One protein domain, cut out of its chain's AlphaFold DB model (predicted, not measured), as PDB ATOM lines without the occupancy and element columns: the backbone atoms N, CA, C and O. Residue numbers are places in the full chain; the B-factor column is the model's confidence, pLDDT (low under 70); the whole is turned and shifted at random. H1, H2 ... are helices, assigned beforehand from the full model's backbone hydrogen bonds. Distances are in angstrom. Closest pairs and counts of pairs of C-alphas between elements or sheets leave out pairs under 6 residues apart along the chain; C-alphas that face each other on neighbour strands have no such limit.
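Overview. This is residues 988 to 1079 of the 1082 residues of the protein "Heat-labile enterotoxin, A chain" of Metarhizium robertsii (strain ARSEF 23 / ATCC MYA-3075) (UniProt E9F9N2). A short helix, H5, makes the core, and H2, H3 and H4 pack round it. H1 lies at one end of the longest axis, and at the other end residues 1073 to 1079 of H6 stick out. The 92 printed residues hold six named helices, H1 to H6 in chain order, and no named strand: the class is all helix. The whole is only just compact, close to loose, with a radius of gyration of the C-alphas of 14.6 A and spans of 53 by 25 by 22 A.

Arrangement. H1, residues 991 to 1000, only just touches H2, residues 1009 to 1018, with 3 pairs of C-alphas within 8 A, the closest being Leu 997 and Leu 1016 at 6.7 A. H5, residues 1058 to 1066, is the hub. H2 touches it at a steep tilt of 61 degrees, opposite ways; the closest C-alphas, of Cys 1015 and Thr 1059, are 5.5 A apart. H3, residues 1022 to 1033, touches H5 at a shallow tilt of 8 degrees, the same way, closest at the C-alphas of Leu 1032 and Ala 1066, 6.3 A apart. H4, residues 1039 to 1052, touches H5 at 68 degrees, a steep tilt only just short of about perpendicular, with the closest C-alphas, of Ile 1046 and Ala 1065, 5.1 A apart. H3 and H4 touch only at the corner. H6, residues 1072 to 1079, touches no helix. Every O i to N i+4 pair is within hydrogen-bond range in H1, H2, H3, H5 and H6, and 9 of 10 are in H4.

Along the chain. H1 begins at C-alpha 991, (16.398, 21.091, -9.680), and H6 ends at C-alpha 1079, (12.647, 48.244, 36.287). From first to last C-alpha H4 measures 20.5 A and H3 16.6 A.

Size, cuts and confidence. The farthest C-alphas, of Glu 991 and Met 1079, are 53.5 A apart. The printed part has no cut and no long link. Mean pLDDT of the printed part is 70.5, and 45 in H6.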
ATOM      1  N   GLY A 988      13.952  15.379  -2.530       74.06
ATOM      2  CA  GLY A 988      12.841  15.073  -3.441       74.06
ATOM      3  C   GLY A 988      12.249  16.263  -4.203       74.06
ATOM      4  O   GLY A 988      11.191  16.116  -4.808       74.06
ATOM      5  N   GLN A 989      12.904  17.427  -4.182       75.19
ATOM      6  CA  GLN A 989      12.479  18.635  -4.904       75.19
ATOM      7  C   GLN A 989      13.156  18.733  -6.283       75.19
ATOM      8  O   GLN A 989      14.260  18.216  -6.479       75.19
ATOM      9  N   ASP A 990      12.509  19.390  -7.252       80.38
ATOM     10  CA  ASP A 990      13.080  19.542  -8.594       80.38
ATOM     11  C   ASP A 990      14.263  20.522  -8.621       80.38
ATOM     12  O   ASP A 990      14.414  21.401  -7.774       80.38
ATOM     13  N   GLU A 991      15.127  20.376  -9.623       69.88
ATOM     14  CA  GLU A 991      16.398  21.091  -9.680       69.88
ATOM     15  C   GLU A 991      16.244  22.621  -9.814       69.88
ATOM     16  O   GLU A 991      17.071  23.370  -9.282       69.88
ATOM     17  N   LYS A 992      15.185  23.099 -10.487       70.00
ATOM     18  CA  LYS A 992      14.899  24.537 -10.618       70.00
ATOM     19  C   LYS A 992      14.327  25.093  -9.317       70.00
ATOM     20  O   LYS A 992      14.729  26.175  -8.895       70.00
ATOM     21  N   MET A 993      13.453  24.340  -8.655       69.06
ATOM     22  CA  MET A 993      12.930  24.691  -7.335       69.06
ATOM     23  C   MET A 993      14.037  24.716  -6.279       69.06
ATOM     24  O   MET A 993      14.118  25.651  -5.491       69.06
ATOM     25  N   CYS A 994      14.955  23.751  -6.299       77.31
ATOM     26  CA  CYS A 994      16.079  23.721  -5.367       77.31
ATOM     27  C   CYS A 994      17.067  24.856  -5.555       77.31
ATOM     28  O   CYS A 994      17.684  25.286  -4.583       77.31
ATOM     29  N   GLN A 995      17.211  25.359  -6.779       77.56
ATOM     30  CA  GLN A 995      17.965  26.579  -6.994       77.56
ATOM     31  C   GLN A 995      17.311  27.746  -6.240       77.56
ATOM     32  O   GLN A 995      17.964  28.366  -5.410       77.56
ATOM     33  N   TYR A 996      16.009  27.958  -6.427       71.00
ATOM     34  CA  TYR A 996      15.268  29.018  -5.742       71.00
ATOM     35  C   TYR A 996      15.257  28.868  -4.207       71.00
ATOM     36  O   TYR A 996      15.474  29.839  -3.488       71.00
ATOM     37  N   LEU A 997      15.040  27.658  -3.686       75.25
ATOM     38  CA  LEU A 997      14.971  27.404  -2.242       75.25
ATOM     39  C   LEU A 997      16.315  27.626  -1.542       75.25
ATOM     40  O   LEU A 997      16.360  28.213  -0.464       75.25
ATOM     41  N   VAL A 998      17.415  27.191  -2.160       81.38
ATOM     42  CA  VAL A 998      18.761  27.447  -1.631       81.38
ATOM     43  C   VAL A 998      19.078  28.936  -1.689       81.38
ATOM     44  O   VAL A 998      19.621  29.474  -0.727       81.38
ATOM     45  N   GLU A 999      18.687  29.612  -2.769       76.75
ATOM     46  CA  GLU A 999      18.863  31.056  -2.901       76.75
ATOM     47  C   GLU A 999      18.083  31.832  -1.823       76.75
ATOM     48  O   GLU A 999      18.628  32.745  -1.204       76.75
ATOM     49  N   ALA A1000      16.848  31.423  -1.521       75.06
ATOM     50  CA  ALA A1000      16.010  32.034  -0.490       75.06
ATOM     51  C   ALA A1000      16.472  31.724   0.952       75.06
ATOM     52  O   ALA A1000      16.107  32.444   1.883       75.06
ATOM     53  N   CYS A1001      17.283  30.682   1.151       82.94
ATOM     54  CA  CYS A1001      17.916  30.351   2.432       82.94
ATOM     55  C   CYS A1001      19.282  31.024   2.638       82.94
ATOM     56  O   CYS A1001      19.916  30.821   3.674       82.94
ATOM     57  N   TYR A1002      19.750  31.823   1.674       82.50
ATOM     58  CA  TYR A1002      20.990  32.570   1.816       82.50
ATOM     59  C   TYR A1002      20.826  33.725   2.813       82.50
ATOM     60  O   TYR A1002      20.031  34.644   2.605       82.50
ATOM     61  N   PHE A1003      21.622  33.691   3.878       83.88
ATOM     62  CA  PHE A1003      21.722  34.750   4.875       83.88
ATOM     63  C   PHE A1003      23.204  34.989   5.157       83.88
ATOM     64  O   PHE A1003      23.885  34.118   5.697       83.88
ATOM     65  N   ALA A1004      23.736  36.138   4.734       73.31
ATOM     66  CA  ALA A1004      25.178  36.406   4.749       73.31
ATOM     67  C   ALA A1004      25.778  36.315   6.165       73.31
ATOM     68  O   ALA A1004      26.955  36.003   6.342       73.31
ATOM     69  N   GLU A1005      24.948  36.551   7.172       75.38
ATOM     70  CA  GLU A1005      25.293  36.547   8.580       75.38
ATOM     71  C   GLU A1005      25.087  35.184   9.267       75.38
ATOM     72  O   GLU A1005      25.413  35.066  10.450       75.38
ATOM     73  N   ASN A1006      24.549  34.173   8.569       76.81
ATOM     74  CA  ASN A1006      24.540  32.767   8.988       76.81
ATOM     75  C   ASN A1006      24.445  31.837   7.761       76.81
ATOM     76  O   ASN A1006      23.364  31.533   7.264       76.81
ATOM     77  N   MET A1007      25.597  31.365   7.279       78.94
ATOM     78  CA  MET A1007      25.702  30.449   6.132       78.94
ATOM     79  C   MET A1007      26.076  29.020   6.561       78.94
ATOM     80  O   MET A1007      26.641  28.263   5.773       78.94
ATOM     81  N   GLY A1008      25.848  28.663   7.829       82.25
ATOM     82  CA  GLY A1008      26.201  27.346   8.358       82.25
ATOM     83  C   GLY A1008      25.337  26.232   7.765       82.25
ATOM     84  O   GLY A1008      24.134  26.405   7.577       82.25
ATOM     85  N   ASP A1009      25.931  25.060   7.523       82.88
ATOM     86  CA  ASP A1009      25.235  23.922   6.902       82.88
ATOM     87  C   ASP A1009      23.986  23.498   7.686       82.88
ATOM     88  O   ASP A1009      22.980  23.111   7.097       82.88
ATOM     89  N   GLU A1010      24.030  23.613   9.012       83.69
ATOM     90  CA  GLU A1010      22.901  23.337   9.899       83.69
ATOM     91  C   GLU A1010      21.736  24.311   9.677       83.69
ATOM     92  O   GLU A1010      20.608  23.871   9.460       83.69
ATOM     93  N   PHE A1011      22.013  25.617   9.637       85.94
ATOM     94  CA  PHE A1011      21.009  26.653   9.391       85.94
ATOM     95  C   PHE A1011      20.369  26.503   8.008       85.94
ATOM     96  O   PHE A1011      19.145  26.526   7.875       85.94
ATOM     97  N   VAL A1012      21.183  26.282   6.973       84.38
ATOM     98  CA  VAL A1012      20.686  26.124   5.600       84.38
ATOM     99  C   VAL A1012      19.834  24.860   5.476       84.38
ATOM    100  O   VAL A1012      18.768  24.902   4.869       84.38
ATOM    101  N   ASN A1013      20.237  23.750   6.100       83.12
ATOM    102  CA  ASN A1013      19.436  22.524   6.105       83.12
ATOM    103  C   ASN A1013      18.118  22.688   6.875       83.12
ATOM    104  O   ASN A1013      17.087  22.227   6.392       83.12
ATOM    105  N   GLN A1014      18.119  23.383   8.016       80.50
ATOM    106  CA  GLN A1014      16.894  23.712   8.754       80.50
ATOM    107  C   GLN A1014      15.970  24.630   7.947       80.50
ATOM    108  O   GLN A1014      14.754  24.439   7.943       80.50
ATOM    109  N   CYS A1015      16.531  25.603   7.229       81.50
ATOM    110  CA  CYS A1015      15.783  26.482   6.338       81.50
ATOM    111  C   CYS A1015      15.135  25.704   5.180       81.50
ATOM    112  O   CYS A1015      13.942  25.870   4.921       81.50
ATOM    113  N   LEU A1016      15.878  24.786   4.553       80.69
ATOM    114  CA  LEU A1016      15.358  23.907   3.501       80.69
ATOM    115  C   LEU A1016      14.297  22.925   4.029       80.69
ATOM    116  O   LEU A1016      13.310  22.680   3.343       80.69
ATOM    117  N   ASP A1017      14.455  22.403   5.248       76.25
ATOM    118  CA  ASP A1017      13.466  21.523   5.890       76.25
ATOM    119  C   ASP A1017      12.186  22.268   6.300       76.25
ATOM    120  O   ASP A1017      11.091  21.706   6.245       76.25
ATOM    121  N   ALA A1018      12.304  23.536   6.701       69.31
ATOM    122  CA  ALA A1018      11.161  24.389   7.015       69.31
ATOM    123  C   ALA A1018      10.383  24.798   5.754       69.31
ATOM    124  O   ALA A1018       9.162  24.924   5.812       69.31
ATOM    125  N   ALA A1019      11.055  24.936   4.606       65.12
ATOM    126  CA  ALA A1019      10.416  25.278   3.334       65.12
ATOM    127  C   ALA A1019       9.398  24.224   2.849       65.12
ATOM    128  O   ALA A1019       8.517  24.539   2.053       65.12
ATOM    129  N   VAL A1020       9.486  22.988   3.352       60.34
ATOM    130  CA  VAL A1020       8.587  21.869   3.014       60.34
ATOM    131  C   VAL A1020       7.631  21.474   4.152       60.34
ATOM    132  O   VAL A1020       6.840  20.549   3.983       60.34
ATOM    133  N   SER A1021       7.653  22.163   5.303       63.97
ATOM    134  CA  SER A1021       6.786  21.857   6.454       63.97
ATOM    135  C   SER A1021       6.273  23.113   7.170       63.97
ATOM    136  O   SER A1021       6.968  23.740   7.971       63.97
ATOM    137  N   LEU A1022       4.993  23.422   6.936       54.09
ATOM    138  CA  LEU A1022       4.248  24.519   7.574       54.09
ATOM    139  C   LEU A1022       4.174  24.413   9.107       54.09
ATOM    140  O   LEU A1022       4.053  25.430   9.789       54.09
ATOM    141  N   GLU A1023       4.222  23.196   9.646       63.94
ATOM    142  CA  GLU A1023       4.148  22.935  11.085       63.94
ATOM    143  C   GLU A1023       5.413  23.438  11.794       63.94
ATOM    144  O   GLU A1023       5.318  24.252  12.713       63.94
ATOM    145  N   LYS A1024       6.595  23.126  11.245       63.72
ATOM    146  CA  LYS A1024       7.884  23.621  11.755       63.72
ATOM    147  C   LYS A1024       8.017  25.143  11.679       63.72
ATOM    148  O   LYS A1024       8.568  25.770  12.579       63.72
ATOM    149  N   THR A1025       7.487  25.776  10.627       64.44
ATOM    150  CA  THR A1025       7.493  27.249  10.521       64.44
ATOM    151  C   THR A1025       6.657  27.904  11.627       64.44
ATOM    152  O   THR A1025       7.022  28.967  12.133       64.44
ATOM    153  N   ARG A1026       5.536  27.284  12.019       67.94
ATOM    154  CA  ARG A1026       4.679  27.786  13.103       67.94
ATOM    155  C   ARG A1026       5.342  27.617  14.465       67.94
ATOM    156  O   ARG A1026       5.294  28.557  15.253       67.94
ATOM    157  N   GLU A1027       5.991  26.484  14.709       73.25
ATOM    158  CA  GLU A1027       6.743  26.222  15.942       73.25
ATOM    159  C   GLU A1027       7.884  27.233  16.135       73.25
ATOM    160  O   GLU A1027       7.911  27.932  17.148       73.25
ATOM    161  N   HIS A1028       8.732  27.441  15.120       72.44
ATOM    162  CA  HIS A1028       9.829  28.418  15.196       72.44
ATOM    163  C   HIS A1028       9.348  29.857  15.418       72.44
ATOM    164  O   HIS A1028       9.997  30.638  16.113       72.44
ATOM    165  N   LYS A1029       8.191  30.229  14.858       78.19
ATOM    166  CA  LYS A1029       7.603  31.551  15.094       78.19
ATOM    167  C   LYS A1029       7.118  31.705  16.534       78.19
ATOM    168  O   LYS A1029       7.275  32.775  17.116       78.19
ATOM    169  N   VAL A1030       6.517  30.662  17.106       75.38
ATOM    170  CA  VAL A1030       6.079  30.663  18.508       75.38
ATOM    171  C   VAL A1030       7.286  30.793  19.438       75.38
ATOM    172  O   VAL A1030       7.262  31.636  20.332       75.38
ATOM    173  N   GLU A1031       8.362  30.049  19.182       79.25
ATOM    174  CA  GLU A1031       9.613  30.137  19.948       79.25
ATOM    175  C   GLU A1031      10.294  31.503  19.822       79.25
ATOM    176  O   GLU A1031      10.755  32.064  20.818       79.25
ATOM    177  N   LEU A1032      10.330  32.074  18.616       80.38
ATOM    178  CA  LEU A1032      10.836  33.424  18.388       80.38
ATOM    179  C   LEU A1032      10.004  34.456  19.151       80.38
ATOM    180  O   LEU A1032      10.553  35.266  19.892       80.38
ATOM    181  N   CYS A1033       8.681  34.433  18.983       78.69
ATOM    182  CA  CYS A1033       7.807  35.439  19.573       78.69
ATOM    183  C   CYS A1033       7.702  35.334  21.096       78.69
ATOM    184  O   CYS A1033       7.375  36.333  21.731       78.69
ATOM    185  N   ALA A1034       8.043  34.186  21.687       81.69
ATOM    186  CA  ALA A1034       8.207  34.049  23.132       81.69
ATOM    187  C   ALA A1034       9.371  34.894  23.692       81.69
ATOM    188  O   ALA A1034       9.376  35.201  24.881       81.69
ATOM    189  N   LYS A1035      10.330  35.308  22.849       79.12
ATOM    190  CA  LYS A1035      11.460  36.181  23.226       79.12
ATOM    191  C   LYS A1035      11.117  37.675  23.187       79.12
ATOM    192  O   LYS A1035      11.968  38.501  23.491       79.12
ATOM    193  N   PHE A1036       9.894  38.037  22.794       73.31
ATOM    194  CA  PHE A1036       9.448  39.426  22.691       73.31
ATOM    195  C   PHE A1036       8.406  39.766  23.767       73.31
ATOM    196  O   PHE A1036       7.595  38.911  24.119       73.31
ATOM    197  N   PRO A1037       8.325  41.036  24.221       61.25
ATOM    198  CA  PRO A1037       7.350  41.469  25.231       61.25
ATOM    199  C   PRO A1037       5.885  41.278  24.812       61.25
ATOM    200  O   PRO A1037       4.983  41.223  25.645       61.25
ATOM    201  N   SER A1038       5.626  41.213  23.504       66.75
ATOM    202  CA  SER A1038       4.314  40.884  22.963       66.75
ATOM    203  C   SER A1038       4.436  40.244  21.586       66.75
ATOM    204  O   SER A1038       5.368  40.528  20.825       66.75
ATOM    205  N   TYR A1039       3.421  39.462  21.213       61.38
ATOM    206  CA  TYR A1039       3.295  38.924  19.858       61.38
ATOM    207  C   TYR A1039       3.324  40.036  18.797       61.38
ATOM    208  O   TYR A1039       3.893  39.873  17.723       61.38
ATOM    209  N   LYS A1040       2.765  41.212  19.115       59.81
ATOM    210  CA  LYS A1040       2.752  42.368  18.212       59.81
ATOM    211  C   LYS A1040       4.151  42.950  17.985       59.81
ATOM    212  O   LYS A1040       4.446  43.364  16.869       59.81
ATOM    213  N   SER A1041       5.001  42.963  19.010       57.25
ATOM    214  CA  SER A1041       6.390  43.424  18.909       57.25
ATOM    215  C   SER A1041       7.243  42.455  18.084       57.25
ATOM    216  O   SER A1041       8.012  42.896  17.236       57.25
ATOM    217  N   CYS A1042       7.036  41.147  18.262       71.44
ATOM    218  CA  CYS A1042       7.650  40.113  17.424       71.44
ATOM    219  C   CYS A1042       7.280  40.284  15.939       71.44
ATOM    220  O   CYS A1042       8.149  40.293  15.072       71.44
ATOM    221  N   GLU A1043       5.992  40.488  15.641       69.19
ATOM    222  CA  GLU A1043       5.502  40.730  14.277       69.19
ATOM    223  C   GLU A1043       6.147  41.956  13.620       69.19
ATOM    224  O   GLU A1043       6.447  41.934  12.429       69.19
ATOM    225  N   LEU A1044       6.370  43.027  14.387       63.75
ATOM    226  CA  LEU A1044       7.034  44.232  13.890       63.75
ATOM    227  C   LEU A1044       8.520  43.981  13.591       63.75
ATOM    228  O   LEU A1044       8.993  44.406  12.541       63.75
ATOM    229  N   ALA A1045       9.225  43.233  14.443       65.75
ATOM    230  CA  ALA A1045      10.623  42.866  14.210       65.75
ATOM    231  C   ALA A1045      10.790  41.963  12.972       65.75
ATOM    232  O   ALA A1045      11.655  42.212  12.134       65.75
ATOM    233  N   ILE A1046       9.913  40.963  12.802       72.56
ATOM    234  CA  ILE A1046       9.870  40.123  11.591       72.56
ATOM    235  C   ILE A1046       9.613  40.988  10.351       72.56
ATOM    236  O   ILE A1046      10.259  40.813   9.319       72.56
ATOM    237  N   HIS A1047       8.696  41.948  10.457       64.31
ATOM    238  CA  HIS A1047       8.354  42.852   9.366       64.31
ATOM    239  C   HIS A1047       9.503  43.788   8.966       64.31
ATOM    240  O   HIS A1047       9.680  44.073   7.783       64.31
ATOM    241  N   ASP A1048      10.299  44.272   9.916       66.69
ATOM    242  CA  ASP A1048      11.462  45.106   9.605       66.69
ATOM    243  C   ASP A1048      12.611  44.291   8.986       66.69
ATOM    244  O   ASP A1048      13.301  44.774   8.084       66.69
ATOM    245  N   CYS A1049      12.741  43.018   9.363       68.75
ATOM    246  CA  CYS A1049      13.643  42.076   8.704       68.75
ATOM    247  C   CYS A1049      13.213  41.734   7.270       68.75
ATOM    248  O   CYS A1049      14.061  41.698   6.379       68.75
ATOM    249  N   ASP A1050      11.913  41.574   7.012       68.00
ATOM    250  CA  ASP A1050      11.361  41.330   5.667       68.00
ATOM    251  C   ASP A1050      11.650  42.485   4.692       68.00
ATOM    252  O   ASP A1050      11.947  42.270   3.517       68.00
ATOM    253  N   LYS A1051      11.667  43.732   5.184       57.78
ATOM    254  CA  LYS A1051      12.062  44.892   4.366       57.78
ATOM    255  C   LYS A1051      13.512  44.813   3.889       57.78
ATOM    256  O   LYS A1051      13.799  45.324   2.805       57.78
ATOM    257  N   THR A1052      14.385  44.210   4.695       63.09
ATOM    258  CA  THR A1052      15.841  44.164   4.494       63.09
ATOM    259  C   THR A1052      16.261  42.934   3.688       63.09
ATOM    260  O   THR A1052      17.032  43.054   2.738       63.09
ATOM    261  N   TYR A1053      15.696  41.766   3.999       62.59
ATOM    262  CA  TYR A1053      16.002  40.478   3.367       62.59
ATOM    263  C   TYR A1053      14.826  40.016   2.492       62.59
ATOM    264  O   TYR A1053      14.224  38.961   2.701       62.59
ATOM    265  N   ARG A1054      14.454  40.857   1.513       52.38
ATOM    266  CA  ARG A1054      13.326  40.584   0.608       52.38
ATOM    267  C   ARG A1054      13.565  39.299  -0.190       52.38
ATOM    268  O   ARG A1054      14.630  39.120  -0.773       52.38
ATOM    269  N   ASN A1055      12.522  38.477  -0.310       56.44
ATOM    270  CA  ASN A1055      12.524  37.167  -0.982       56.44
ATOM    271  C   ASN A1055      13.309  36.057  -0.252       56.44
ATOM    272  O   ASN A1055      13.538  34.998  -0.837       56.44
ATOM    273  N   SER A1056      13.696  36.262   1.010       72.88
ATOM    274  CA  SER A1056      14.274  35.208   1.847       72.88
ATOM    275  C   SER A1056      13.197  34.343   2.516       72.88
ATOM    276  O   SER A1056      12.043  34.744   2.668       72.88
ATOM    277  N   MET A1057      13.569  33.132   2.932       77.19
ATOM    278  CA  MET A1057      12.677  32.234   3.666       77.19
ATOM    279  C   MET A1057      12.366  32.730   5.077       77.19
ATOM    280  O   MET A1057      13.171  33.419   5.697       77.19
ATOM    281  N   TYR A1058      11.219  32.319   5.630       74.44
ATOM    282  CA  TYR A1058      10.807  32.711   6.985       74.44
ATOM    283  C   TYR A1058      11.862  32.392   8.045       74.44
ATOM    284  O   TYR A1058      12.048  33.186   8.955       74.44
ATOM    285  N   THR A1059      12.608  31.296   7.898       79.06
ATOM    286  CA  THR A1059      13.729  30.955   8.787       79.06
ATOM    287  C   THR A1059      14.815  32.038   8.795       79.06
ATOM    288  O   THR A1059      15.333  32.368   9.854       79.06
ATOM    289  N   VAL A1060      15.101  32.662   7.648       79.31
ATOM    290  CA  VAL A1060      16.028  33.803   7.537       79.31
ATOM    291  C   VAL A1060      15.445  35.049   8.206       79.31
ATOM    292  O   VAL A1060      16.139  35.740   8.950       79.31
ATOM    293  N   LEU A1061      14.154  35.316   8.000       80.88
ATOM    294  CA  LEU A1061      13.472  36.454   8.623       80.88
ATOM    295  C   LEU A1061      13.394  36.315  10.147       80.88
ATOM    296  O   LEU A1061      13.550  37.299  10.866       80.88
ATOM    297  N   PHE A1062      13.175  35.099  10.642       85.19
ATOM    298  CA  PHE A1062      13.122  34.791  12.066       85.19
ATOM    299  C   PHE A1062      14.496  34.905  12.714       85.19
ATOM    300  O   PHE A1062      14.599  35.474  13.796       85.19
ATOM    301  N   GLU A1063      15.546  34.447  12.035       83.62
ATOM    302  CA  GLU A1063      16.927  34.590  12.496       83.62
ATOM    303  C   GLU A1063      17.364  36.062  12.543       83.62
ATOM    304  O   GLU A1063      18.010  36.499  13.496       83.62
ATOM    305  N   CYS A1064      16.958  36.861  11.553       83.88
ATOM    306  CA  CYS A1064      17.139  38.309  11.590       83.88
ATOM    307  C   CYS A1064      16.366  38.940  12.760       83.88
ATOM    308  O   CYS A1064      16.937  39.705  13.538       83.88
ATOM    309  N   ALA A1065      15.087  38.590  12.931       82.06
ATOM    310  CA  ALA A1065      14.235  39.175  13.961       82.06
ATOM    311  C   ALA A1065      14.697  38.794  15.371       82.06
ATOM    312  O   ALA A1065      14.653  39.626  16.271       82.06
ATOM    313  N   ALA A1066      15.212  37.577  15.567       83.00
ATOM    314  CA  ALA A1066      15.746  37.107  16.845       83.00
ATOM    315  C   ALA A1066      16.856  38.014  17.393       83.00
ATOM    316  O   ALA A1066      17.002  38.140  18.605       83.00
ATOM    317  N   ARG A1067      17.606  38.682  16.510       79.62
ATOM    318  CA  ARG A1067      18.676  39.619  16.884       79.62
ATOM    319  C   ARG A1067      18.155  40.970  17.372       79.62
ATOM    320  O   ARG A1067      18.908  41.713  17.990       79.62
ATOM    321  N   ALA A1068      16.890  41.285  17.100       72.50
ATOM    322  CA  ALA A1068      16.201  42.481  17.580       72.50
ATOM    323  C   ALA A1068      15.394  42.229  18.871       72.50
ATOM    324  O   ALA A1068      14.704  43.135  19.343       72.50
ATOM    325  N   ALA A1069      15.443  41.016  19.433       72.94
ATOM    326  CA  ALA A1069      14.797  40.717  20.705       72.94
ATOM    327  C   ALA A1069      15.494  41.488  21.849       72.94
ATOM    328  O   ALA A1069      16.725  41.466  21.923       72.94
ATOM    329  N   PRO A1070      14.747  42.193  22.722       63.03
ATOM    330  CA  PRO A1070      15.337  42.944  23.827       63.03
ATOM    331  C   PRO A1070      15.989  42.011  24.857       63.03
ATOM    332  O   PRO A1070      15.496  40.912  25.117       63.03
ATOM    333  N   ASP A1071      17.094  42.461  25.461       61.06
ATOM    334  CA  ASP A1071      17.754  41.749  26.558       61.06
ATOM    335  C   ASP A1071      16.927  41.901  27.844       61.06
ATOM    336  O   ASP A1071      17.015  42.899  28.566       61.06
ATOM    337  N   LEU A1072      16.062  40.915  28.083       51.88
ATOM    338  CA  LEU A1072      15.095  40.908  29.177       51.88
ATOM    339  C   LEU A1072      15.765  41.069  30.552       51.88
ATOM    340  O   LEU A1072      15.180  41.705  31.425       51.88
ATOM    341  N   GLU A1073      16.990  40.566  30.758       48.22
ATOM    342  CA  GLU A1073      17.689  40.720  32.044       48.22
ATOM    343  C   GLU A1073      18.088  42.177  32.322       48.22
ATOM    344  O   GLU A1073      17.958  42.649  33.455       48.22
ATOM    345  N   ALA A1074      18.493  42.924  31.292       47.81
ATOM    346  CA  ALA A1074      18.825  44.342  31.414       47.81
ATOM    347  C   ALA A1074      17.577  45.216  31.646       47.81
ATOM    348  O   ALA A1074      17.636  46.210  32.372       47.81
ATOM    349  N   GLU A1075      16.437  44.835  31.063       44.56
ATOM    350  CA  GLU A1075      15.167  45.550  31.218       44.56
ATOM    351  C   GLU A1075      14.547  45.318  32.611       44.56
ATOM    352  O   GLU A1075      14.131  46.277  33.265       44.56
ATOM    353  N   TYR A1076      14.604  44.086  33.139       44.84
ATOM    354  CA  TYR A1076      14.207  43.790  34.524       44.84
ATOM    355  C   TYR A1076      15.133  44.443  35.559       44.84
ATOM    356  O   TYR A1076      14.652  44.934  36.580       44.84
ATOM    357  N   ALA A1077      16.443  44.515  35.294       40.78
ATOM    358  CA  ALA A1077      17.386  45.228  36.158       40.78
ATOM    359  C   ALA A1077      17.112  46.743  36.203       40.78
ATOM    360  O   ALA A1077      17.292  47.374  37.245       40.78
ATOM    361  N   LYS A1078      16.637  47.321  35.095       39.38
ATOM    362  CA  LYS A1078      16.251  48.733  35.005       39.38
ATOM    363  C   LYS A1078      14.923  49.018  35.716       39.38
ATOM    364  O   LYS A1078      14.841  49.983  36.463       39.38
ATOM    365  N   MET A1079      13.927  48.142  35.567       40.16
ATOM    366  CA  MET A1079      12.647  48.244  36.287       40.16
ATOM    367  C   MET A1079      12.768  48.004  37.798       40.16
ATOM    368  O   MET A1079      11.898  48.422  38.548       40.16
TER     369      MET A1079